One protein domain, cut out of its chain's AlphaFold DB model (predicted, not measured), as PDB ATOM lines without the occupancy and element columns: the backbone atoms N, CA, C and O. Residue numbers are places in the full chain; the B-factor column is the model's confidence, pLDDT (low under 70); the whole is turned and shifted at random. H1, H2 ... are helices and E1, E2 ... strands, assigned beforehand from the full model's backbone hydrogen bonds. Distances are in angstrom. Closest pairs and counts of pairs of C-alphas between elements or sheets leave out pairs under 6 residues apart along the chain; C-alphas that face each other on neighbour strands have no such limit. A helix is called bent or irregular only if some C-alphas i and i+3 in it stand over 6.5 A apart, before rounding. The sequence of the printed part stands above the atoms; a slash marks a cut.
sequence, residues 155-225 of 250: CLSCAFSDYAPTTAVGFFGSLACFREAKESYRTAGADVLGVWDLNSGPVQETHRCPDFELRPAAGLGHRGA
ATOM      1  N   CYS A 155      26.538   1.058  49.695       94.94
ATOM      2  CA  CYS A 155      26.813   1.208  48.274       94.94
ATOM      3  C   CYS A 155      27.880   0.214  47.806       94.94
ATOM      4  O   CYS A 155      27.764  -0.267  46.691       94.94
ATOM      5  N   LEU A 156      28.843  -0.199  48.631       94.56
ATOM      6  CA  LEU A 156      29.788  -1.252  48.248       94.56
ATOM      7  C   LEU A 156      29.107  -2.606  47.989       94.56
ATOM      8  O   LEU A 156      29.459  -3.272  47.025       94.56
ATOM      9  N   SER A 157      28.111  -3.013  48.772       95.69
ATOM     10  CA  SER A 157      27.398  -4.288  48.576       95.69
ATOM     11  C   SER A 157      26.173  -4.181  47.657       95.69
ATOM     12  O   SER A 157      25.493  -5.178  47.407       95.69
ATOM     13  N   CYS A 158      25.889  -2.989  47.129       96.69
ATOM     14  CA  CYS A 158      24.775  -2.747  46.220       96.69
ATOM     15  C   CYS A 158      25.041  -3.348  44.829       96.69
ATOM     16  O   CYS A 158      26.170  -3.353  44.328       96.69
ATOM     17  N   ALA A 159      23.984  -3.829  44.182       96.31
ATOM     18  CA  ALA A 159      24.001  -4.302  42.806       96.31
ATOM     19  C   ALA A 159      24.221  -3.162  41.795       96.31
ATOM     20  O   ALA A 159      24.790  -3.409  40.745       96.31
ATOM     21  N   PHE A 160      23.823  -1.924  42.111       96.56
ATOM     22  CA  PHE A 160      23.836  -0.774  41.183       96.56
ATOM     23  C   PHE A 160      24.910   0.249  41.509       96.56
ATOM     24  O   PHE A 160      24.684   1.452  41.417       96.56
ATOM     25  N   SER A 161      26.064  -0.223  41.945       94.88
ATOM     26  CA  SER A 161      27.242   0.604  42.170       94.88
ATOM     27  C   SER A 161      28.441  -0.030  41.486       94.88
ATOM     28  O   SER A 161      28.576  -1.252  41.493       94.88
ATOM     29  N   ASP A 162      29.319   0.761  40.892       94.12
ATOM     30  CA  ASP A 162      30.486   0.210  40.204       94.12
ATOM     31  C   ASP A 162      31.674   1.158  40.252       94.12
ATOM     32  O   ASP A 162      31.489   2.363  40.393       94.12
ATOM     33  N   TYR A 163      32.882   0.625  40.101       91.44
ATOM     34  CA  TYR A 163      34.059   1.456  39.854       91.44
ATOM     35  C   TYR A 163      34.219   1.692  38.355       91.44
ATOM     36  O   TYR A 163      33.849   0.840  37.544       91.44
ATOM     37  N   ALA A 164      34.758   2.855  37.982       86.69
ATOM     38  CA  ALA A 164      35.011   3.147  36.577       86.69
ATOM     39  C   ALA A 164      36.041   2.151  36.017       86.69
ATOM     40  O   ALA A 164      37.105   1.997  36.617       86.69
ATOM     41  N   PRO A 165      35.777   1.507  34.861       83.00
ATOM     42  CA  PRO A 165      36.658   0.465  34.329       83.00
ATOM     43  C   PRO A 165      38.086   0.914  34.003       83.00
ATOM     44  O   PRO A 165      38.993   0.095  33.889       83.00
ATOM     45  N   THR A 166      38.280   2.213  33.781       74.00
ATOM     46  CA  THR A 166      39.518   2.787  33.240       74.00
ATOM     47  C   THR A 166      40.282   3.649  34.238       74.00
ATOM     48  O   THR A 166      41.364   4.137  33.916       74.00
ATOM     49  N   THR A 167      39.750   3.847  35.444       68.75
ATOM     50  CA  THR A 167      40.377   4.674  36.478       68.75
ATOM     51  C   THR A 167      40.896   3.802  37.606       68.75
ATOM     52  O   THR A 167      40.247   2.830  37.987       68.75
ATOM     53  N   ALA A 168      42.042   4.174  38.177       65.31
ATOM     54  CA  ALA A 168      42.495   3.566  39.419       65.31
ATOM     55  C   ALA A 168      41.406   3.718  40.493       65.31
ATOM     56  O   ALA A 168      40.830   4.797  40.653       65.31
ATOM     57  N   VAL A 169      41.118   2.629  41.203       72.75
ATOM     58  CA  VAL A 169      40.219   2.655  42.357       72.75
ATOM     59  C   VAL A 169      40.939   3.406  43.476       72.75
ATOM     60  O   VAL A 169      42.072   3.064  43.815       72.75
ATOM     61  N   GLY A 170      40.312   4.466  43.986       73.94
ATOM     62  CA  GLY A 170      40.843   5.252  45.098       73.94
ATOM     63  C   GLY A 170      40.836   4.477  46.417       73.94
ATOM     64  O   GLY A 170      40.370   3.343  46.498       73.94
ATOM     65  N   PHE A 171      41.335   5.107  47.481       86.25
ATOM     66  CA  PHE A 171      41.345   4.504  48.816       86.25
ATOM     67  C   PHE A 171      39.926   4.310  49.380       86.25
ATOM     68  O   PHE A 171      39.658   3.339  50.089       86.25
ATOM     69  N   PHE A 172      39.039   5.261  49.084       89.94
ATOM     70  CA  PHE A 172      37.640   5.330  49.496       89.94
ATOM     71  C   PHE A 172      36.897   6.241  48.509       89.94
ATOM     72  O   PHE A 172      37.460   7.226  48.047       89.94
ATOM     73  N   GLY A 173      35.638   5.965  48.202       87.06
ATOM     74  CA  GLY A 173      34.813   6.756  47.295       87.06
ATOM     75  C   GLY A 173      34.781   6.235  45.860       87.06
ATOM     76  O   GLY A 173      35.043   5.073  45.578       87.06
ATOM     77  N   SER A 174      34.408   7.116  44.930       86.69
ATOM     78  CA  SER A 174      34.489   6.890  43.474       86.69
ATOM     79  C   SER A 174      33.616   5.772  42.883       86.69
ATOM     80  O   SER A 174      33.778   5.437  41.707       86.69
ATOM     81  N   LEU A 175      32.658   5.218  43.630       92.94
ATOM     82  CA  LEU A 175      31.646   4.344  43.037       92.94
ATOM     83  C   LEU A 175      30.657   5.189  42.229       92.94
ATOM     84  O   LEU A 175      30.103   6.149  42.750       92.94
ATOM     85  N   ALA A 176      30.361   4.814  40.991       94.44
ATOM     86  CA  ALA A 176      29.229   5.352  40.245       94.44
ATOM     87  C   ALA A 176      27.938   4.651  40.676       94.44
ATOM     88  O   ALA A 176      27.907   3.426  40.788       94.44
ATOM     89  N   CYS A 177      26.864   5.408  40.910       95.44
ATOM     90  CA  CYS A 177      25.560   4.863  41.280       95.44
ATOM     91  C   CYS A 177      24.633   4.769  40.064       95.44
ATOM     92  O   CYS A 177      24.374   5.767  39.412       95.44
ATOM     93  N   PHE A 178      24.051   3.605  39.796       96.81
ATOM     94  CA  PHE A 178      23.132   3.360  38.676       96.81
ATOM     95  C   PHE A 178      21.676   3.205  39.137       96.81
ATOM     96  O   PHE A 178      20.882   2.516  38.497       96.81
ATOM     97  N   ARG A 179      21.297   3.818  40.269       95.62
ATOM     98  CA  ARG A 179      19.949   3.662  40.852       95.62
ATOM     99  C   ARG A 179      18.816   4.100  39.916       95.62
ATOM    100  O   ARG A 179      17.737   3.525  39.993       95.62
ATOM    101  N   GLU A 180      19.060   5.081  39.045       96.44
ATOM    102  CA  GLU A 180      18.085   5.582  38.063       96.44
ATOM    103  C   GLU A 180      18.177   4.851  36.710       96.44
ATOM    104  O   GLU A 180      17.262   4.945  35.901       96.44
ATOM    105  N   ALA A 181      19.236   4.064  36.485       96.56
ATOM    106  CA  ALA A 181      19.513   3.352  35.234       96.56
ATOM    107  C   ALA A 181      19.659   1.831  35.442       96.56
ATOM    108  O   ALA A 181      20.418   1.164  34.734       96.56
ATOM    109  N   LYS A 182      18.937   1.263  36.422       96.62
ATOM    110  CA  LYS A 182      19.092  -0.144  36.843       96.62
ATOM    111  C   LYS A 182      18.965  -1.124  35.681       96.62
ATOM    112  O   LYS A 182      19.759  -2.048  35.577       96.62
ATOM    113  N   GLU A 183      17.975  -0.946  34.810       96.38
ATOM    114  CA  GLU A 183      17.732  -1.853  33.679       96.38
ATOM    115  C   GLU A 183      18.848  -1.792  32.633       96.38
ATOM    116  O   GLU A 183      19.367  -2.836  32.230       96.38
ATOM    117  N   SER A 184      19.270  -0.583  32.255       96.44
ATOM    118  CA  SER A 184      20.391  -0.369  31.336       96.44
ATOM    119  C   SER A 184      21.679  -0.978  31.888       96.44
ATOM    120  O   SER A 184      22.361  -1.713  31.180       96.44
ATOM    121  N   TYR A 185      21.968  -0.757  33.174       96.38
ATOM    122  CA  TYR A 185      23.142  -1.318  33.841       96.38
ATOM    123  C   TYR A 185      23.086  -2.850  33.952       96.38
ATOM    124  O   TYR A 185      24.070  -3.520  33.649       96.38
ATOM    125  N   ARG A 186      21.928  -3.440  34.305       94.81
ATOM    126  CA  ARG A 186      21.760  -4.910  34.310       94.81
ATOM    127  C   ARG A 186      22.025  -5.511  32.933       94.81
ATOM    128  O   ARG A 186      22.662  -6.554  32.841       94.81
ATOM    129  N   THR A 187      21.524  -4.858  31.887       95.19
ATOM    130  CA  THR A 187      21.645  -5.330  30.503       95.19
ATOM    131  C   THR A 187      23.081  -5.233  29.993       95.19
ATOM    132  O   THR A 187      23.530  -6.126  29.281       95.19
ATOM    133  N   ALA A 188      23.810  -4.185  30.385       92.62
ATOM    134  CA  ALA A 188      25.205  -3.984  29.998       92.62
ATOM    135  C   ALA A 188      26.144  -5.088  30.525       92.62
ATOM    136  O   ALA A 188      27.144  -5.420  29.886       92.62
ATOM    137  N   GLY A 189      25.825  -5.693  31.676       89.25
ATOM    138  CA  GLY A 189      26.675  -6.724  32.272       89.25
ATOM    139  C   GLY A 189      28.071  -6.173  32.573       89.25
ATOM    140  O   GLY A 189      28.187  -5.121  33.188       89.25
ATOM    141  N   ALA A 190      29.131  -6.865  32.153       88.25
ATOM    142  CA  ALA A 190      30.509  -6.420  32.390       88.25
ATOM    143  C   ALA A 190      30.953  -5.235  31.501       88.25
ATOM    144  O   ALA A 190      31.904  -4.538  31.859       88.25
ATOM    145  N   ASP A 191      30.279  -4.992  30.370       90.25
ATOM    146  CA  ASP A 191      30.598  -3.903  29.436       90.25
ATOM    147  C   ASP A 191      29.817  -2.630  29.785       90.25
ATOM    148  O   ASP A 191      28.907  -2.181  29.087       90.25
ATOM    149  N   VAL A 192      30.149  -2.059  30.941       91.75
ATOM    150  CA  VAL A 192      29.426  -0.910  31.508       91.75
ATOM    151  C   VAL A 192      29.780   0.427  30.850       91.75
ATOM    152  O   VAL A 192      29.136   1.431  31.150       91.75
ATOM    153  N   LEU A 193      30.781   0.478  29.960       91.69
ATOM    154  CA  LEU A 193      31.256   1.737  29.367       91.69
ATOM    155  C   LEU A 193      30.152   2.447  28.576       91.69
ATOM    156  O   LEU A 193      29.981   3.655  28.715       91.69
ATOM    157  N   GLY A 194      29.354   1.695  27.811       91.94
ATOM    158  CA  GLY A 194      28.256   2.249  27.011       91.94
ATOM    159  C   GLY A 194      27.090   2.820  27.826       91.94
ATOM    160  O   GLY A 194      26.247   3.522  27.275       91.94
ATOM    161  N   VAL A 195      27.033   2.531  29.129       94.06
ATOM    162  CA  VAL A 195      25.994   3.029  30.044       94.06
ATOM    163  C   VAL A 195      26.563   3.909  31.154       94.06
ATOM    164  O   VAL A 195      25.809   4.328  32.028       94.06
ATOM    165  N   TRP A 196      27.870   4.202  31.139       94.44
ATOM    166  CA  TRP A 196      28.545   4.874  32.249       94.44
ATOM    167  C   TRP A 196      27.951   6.253  32.535       94.44
ATOM    168  O   TRP A 196      27.649   6.559  33.684       94.44
ATOM    169  N   ASP A 197      27.674   7.040  31.495       94.81
ATOM    170  CA  ASP A 197      27.099   8.388  31.613       94.81
ATOM    171  C   ASP A 197      25.642   8.401  32.110       94.81
ATOM    172  O   ASP A 197      25.099   9.460  32.412       94.81
ATOM    173  N   LEU A 198      25.004   7.230  32.236       96.06
ATOM    174  CA  LEU A 198      23.672   7.088  32.829       96.06
ATOM    175  C   LEU A 198      23.710   7.003  34.365       96.06
ATOM    176  O   LEU A 198      22.669   6.800  34.992       96.06
ATOM    177  N   ASN A 199      24.890   7.098  34.984       95.38
ATOM    178  CA  ASN A 199      25.010   7.074  36.435       95.38
ATOM    179  C   ASN A 199      24.391   8.331  37.087       95.38
ATOM    180  O   ASN A 199      24.476   9.442  36.576       95.38
ATOM    181  N   SER A 200      23.813   8.153  38.271       94.00
ATOM    182  CA  SER A 200      23.216   9.182  39.131       94.00
ATOM    183  C   SER A 200      24.248   9.973  39.955       94.00
ATOM    184  O   SER A 200      23.889  10.610  40.950       94.00
ATOM    185  N   GLY A 201      25.527   9.900  39.588       91.31
ATOM    186  CA  GLY A 201      26.654  10.522  40.272       91.31
ATOM    187  C   GLY A 201      27.475   9.563  41.145       91.31
ATOM    188  O   GLY A 201      27.096   8.399  41.352       91.31
ATOM    189  N   PRO A 202      28.605  10.061  41.678       90.38
ATOM    190  CA  PRO A 202      29.459   9.291  42.566       90.38
ATOM    191  C   PRO A 202      28.801   9.056  43.934       90.38
ATOM    192  O   PRO A 202      27.956   9.839  44.381       90.38
ATOM    193  N   VAL A 203      29.200   7.969  44.591       92.44
ATOM    194  CA  VAL A 203      28.838   7.579  45.958       92.44
ATOM    195  C   VAL A 203      30.035   6.935  46.672       92.44
ATOM    196  O   VAL A 203      30.915   6.352  46.042       92.44
ATOM    197  N   GLN A 204      30.053   7.007  48.001       92.88
ATOM    198  CA  GLN A 204      31.042   6.340  48.858       92.88
ATOM    199  C   GLN A 204      30.619   4.918  49.253       92.88
ATOM    200  O   GLN A 204      29.431   4.620  49.341       92.88
ATOM    201  N   GLU A 205      31.577   4.038  49.552       93.50
ATOM    202  CA  GLU A 205      31.377   2.609  49.857       93.50
ATOM    203  C   GLU A 205      30.402   2.371  51.005       93.50
ATOM    204  O   GLU A 205      29.626   1.413  50.976       93.50
ATOM    205  N   THR A 206      30.457   3.229  52.023       93.31
ATOM    206  CA  THR A 206      29.651   3.137  53.245       93.31
ATOM    207  C   THR A 206      28.317   3.873  53.121       93.31
ATOM    208  O   THR A 206      27.466   3.729  53.999       93.31
ATOM    209  N   HIS A 207      28.096   4.621  52.030       91.38
ATOM    210  CA  HIS A 207      26.837   5.319  51.801       91.38
ATOM    211  C   HIS A 207      25.672   4.329  51.711       91.38
ATOM    212  O   HIS A 207      25.827   3.173  51.314       91.38
ATOM    213  N   ARG A 208      24.476   4.792  52.073       85.94
ATOM    214  CA  ARG A 208      23.246   4.001  52.050       85.94
ATOM    215  C   ARG A 208      22.131   4.790  51.384       85.94
ATOM    216  O   ARG A 208      21.874   5.939  51.736       85.94
ATOM    217  N   CYS A 209      21.435   4.147  50.456       88.38
ATOM    218  CA  CYS A 209      20.261   4.705  49.797       88.38
ATOM    219  C   CYS A 209      19.038   3.787  49.988       88.38
ATOM    220  O   CYS A 209      19.194   2.592  50.269       88.38
ATOM    221  N   PRO A 210      17.810   4.324  49.859       90.00
ATOM    222  CA  PRO A 210      16.592   3.518  49.930       90.00
ATOM    223  C   PRO A 210      16.468   2.518  48.769       90.00
ATOM    224  O   PRO A 210      15.872   1.462  48.956       90.00
ATOM    225  N   ASP A 211      17.086   2.797  47.617       94.12
ATOM    226  CA  ASP A 211      17.015   1.974  46.397       94.12
ATOM    227  C   ASP A 211      17.982   0.781  46.372       94.12
ATOM    228  O   ASP A 211      18.190   0.175  45.314       94.12
ATOM    229  N   PHE A 212      18.600   0.476  47.516       95.19
ATOM    230  CA  PHE A 212      19.552  -0.616  47.671       95.19
ATOM    231  C   PHE A 212      18.951  -1.954  47.226       95.19
ATOM    232  O   PHE A 212      17.897  -2.371  47.704       95.19
ATOM    233  N   GLU A 213      19.697  -2.673  46.395       95.62
ATOM    234  CA  GLU A 213      19.476  -4.085  46.095       95.62
ATOM    235  C   GLU A 213      20.799  -4.810  46.319       95.62
ATOM    236  O   GLU A 213      21.847  -4.327  45.888       95.62
ATOM    237  N   LEU A 214      20.762  -5.956  47.000       95.62
ATOM    238  CA  LEU A 214      21.966  -6.730  47.279       95.62
ATOM    239  C   LEU A 214      22.597  -7.220  45.971       95.62
ATOM    240  O   LEU A 214      21.917  -7.770  45.102       95.62
ATOM    241  N   ARG A 215      23.914  -7.050  45.854       95.19
ATOM    242  CA  ARG A 215      24.698  -7.568  44.737       95.19
ATOM    243  C   ARG A 215      24.580  -9.096  44.632       95.19
ATOM    244  O   ARG A 215      24.832  -9.786  45.622       95.19
ATOM    245  N   PRO A 216      24.258  -9.646  43.447       93.31
ATOM    246  CA  PRO A 216      24.229 -11.090  43.241       93.31
ATOM    247  C   PRO A 216      25.596 -11.740  43.480       93.31
ATOM    248  O   PRO A 216      26.629 -11.161  43.149       93.31
ATOM    249  N   ALA A 217      25.604 -12.984  43.970       90.62
ATOM    250  CA  ALA A 217      26.834 -13.752  44.202       90.62
ATOM    251  C   ALA A 217      27.659 -13.981  42.921       90.62
ATOM    252  O   ALA A 217      28.884 -14.014  42.975       90.62
ATOM    253  N   ALA A 218      26.993 -14.089  41.767       89.56
ATOM    254  CA  ALA A 218      27.645 -14.180  40.459       89.56
ATOM    255  C   ALA A 218      28.300 -12.855  40.008       89.56
ATOM    256  O   ALA A 218      29.013 -12.831  39.010       89.56
ATOM    257  N   GLY A 219      28.068 -11.762  40.740       90.38
ATOM    258  CA  GLY A 219      28.456 -10.412  40.357       90.38
ATOM    259  C   GLY A 219      27.447  -9.728  39.439       90.38
ATOM    260  O   GLY A 219      26.477 -10.320  38.971       90.38
ATOM    261  N   LEU A 220      27.674  -8.434  39.230       90.56
ATOM    262  CA  LEU A 220      26.968  -7.594  38.264       90.56
ATOM    263  C   LEU A 220      27.911  -6.462  37.842       90.56
ATOM    264  O   LEU A 220      28.736  -6.039  38.648       90.56
ATOM    265  N   GLY A 221      27.804  -5.950  36.621       91.19
ATOM    266  CA  GLY A 221      28.678  -4.855  36.212       91.19
ATOM    267  C   GLY A 221      30.134  -5.258  36.003       91.19
ATOM    268  O   GLY A 221      30.485  -6.440  35.957       91.19
ATOM    269  N   HIS A 222      30.989  -4.246  35.926       88.94
ATOM    270  CA  HIS A 222      32.416  -4.371  35.683       88.94
ATOM    271  C   HIS A 222      33.180  -4.914  36.895       88.94
ATOM    272  O   HIS A 222      33.952  -5.862  36.756       88.94
ATOM    273  N   ARG A 223      32.940  -4.377  38.098       88.06
ATOM    274  CA  ARG A 223      33.631  -4.815  39.325       88.06
ATOM    275  C   ARG A 223      33.338  -6.272  39.704       88.06
ATOM    276  O   ARG A 223      34.061  -6.859  40.504       88.06
ATOM    277  N   GLY A 224      32.278  -6.875  39.161       88.38
ATOM    278  CA  GLY A 224      31.942  -8.272  39.415       88.38
ATOM    279  C   GLY A 224      31.335  -8.499  40.803       88.38
ATOM    280  O   GLY A 224      30.436  -7.768  41.233       88.38
ATOM    281  N   ALA A 225      31.744  -9.570  41.483       89.75
ATOM    282  CA  ALA A 225      31.151  -9.995  42.750       89.75
ATOM    283  C   ALA A 225      31.686  -9.210  43.961       89.75
ATOM    284  O   ALA A 225      32.832  -8.778  44.002       89.75
TER     285      ALA A 225
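Overview. This is residues 155 to 225 of the 250 residues of an uncharacterized protein of Streptomyces candidus (UniProt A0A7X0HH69). This domain has little regular structure: a rounded body mostly of loops, with a small helical hairpin, H1 and H2, at one side and a short strand, E1, tied by short antiparallel pairings to residues 161 to 162 and 202 to 203. Of 71 printed residues, 17 are in named elements, in the order E1, H1, H2; the class is mostly helix. It is compact, with a radius of gyration of the C-alphas of 10.7 A and spans of 27 by 27 by 23 A.

Along the chain. Find C-alpha 182 at (19.092, -0.144, 36.843); from there H1, residues 182 to 188, runs 9.9 A. H2, residues 192 to 198, also runs 9.9 A, ending at C-alpha 198, (23.672, 7.088, 32.829). E1, residues 175 to 177, spans 6.4 A.

Arrangement. H1 and H2 touch, closest at the C-alphas of Tyr 185 and Val 195, 6.4 A apart, with a shallow tilt of 26 degrees, opposite ways. In H1 every O i to N i+4 pair is within hydrogen-bond range; in H2 1 of 3 is, beside 3 of 4 O i to N i+3 pairs. H2 is irregular: C-alphas 194 and 197 are 7.8 A apart. E1 pairs with no named strand; it is near H2, with 5 pairs of C-alphas within 10 A, and apart from H1.

Size, cuts and confidence. The C-alphas farthest apart, of Phe 171 and Glu 183, are 28.8 A apart. The printed part has no cut, and both links are tight. Look for pLDDT under 70 at residues 167 to 168.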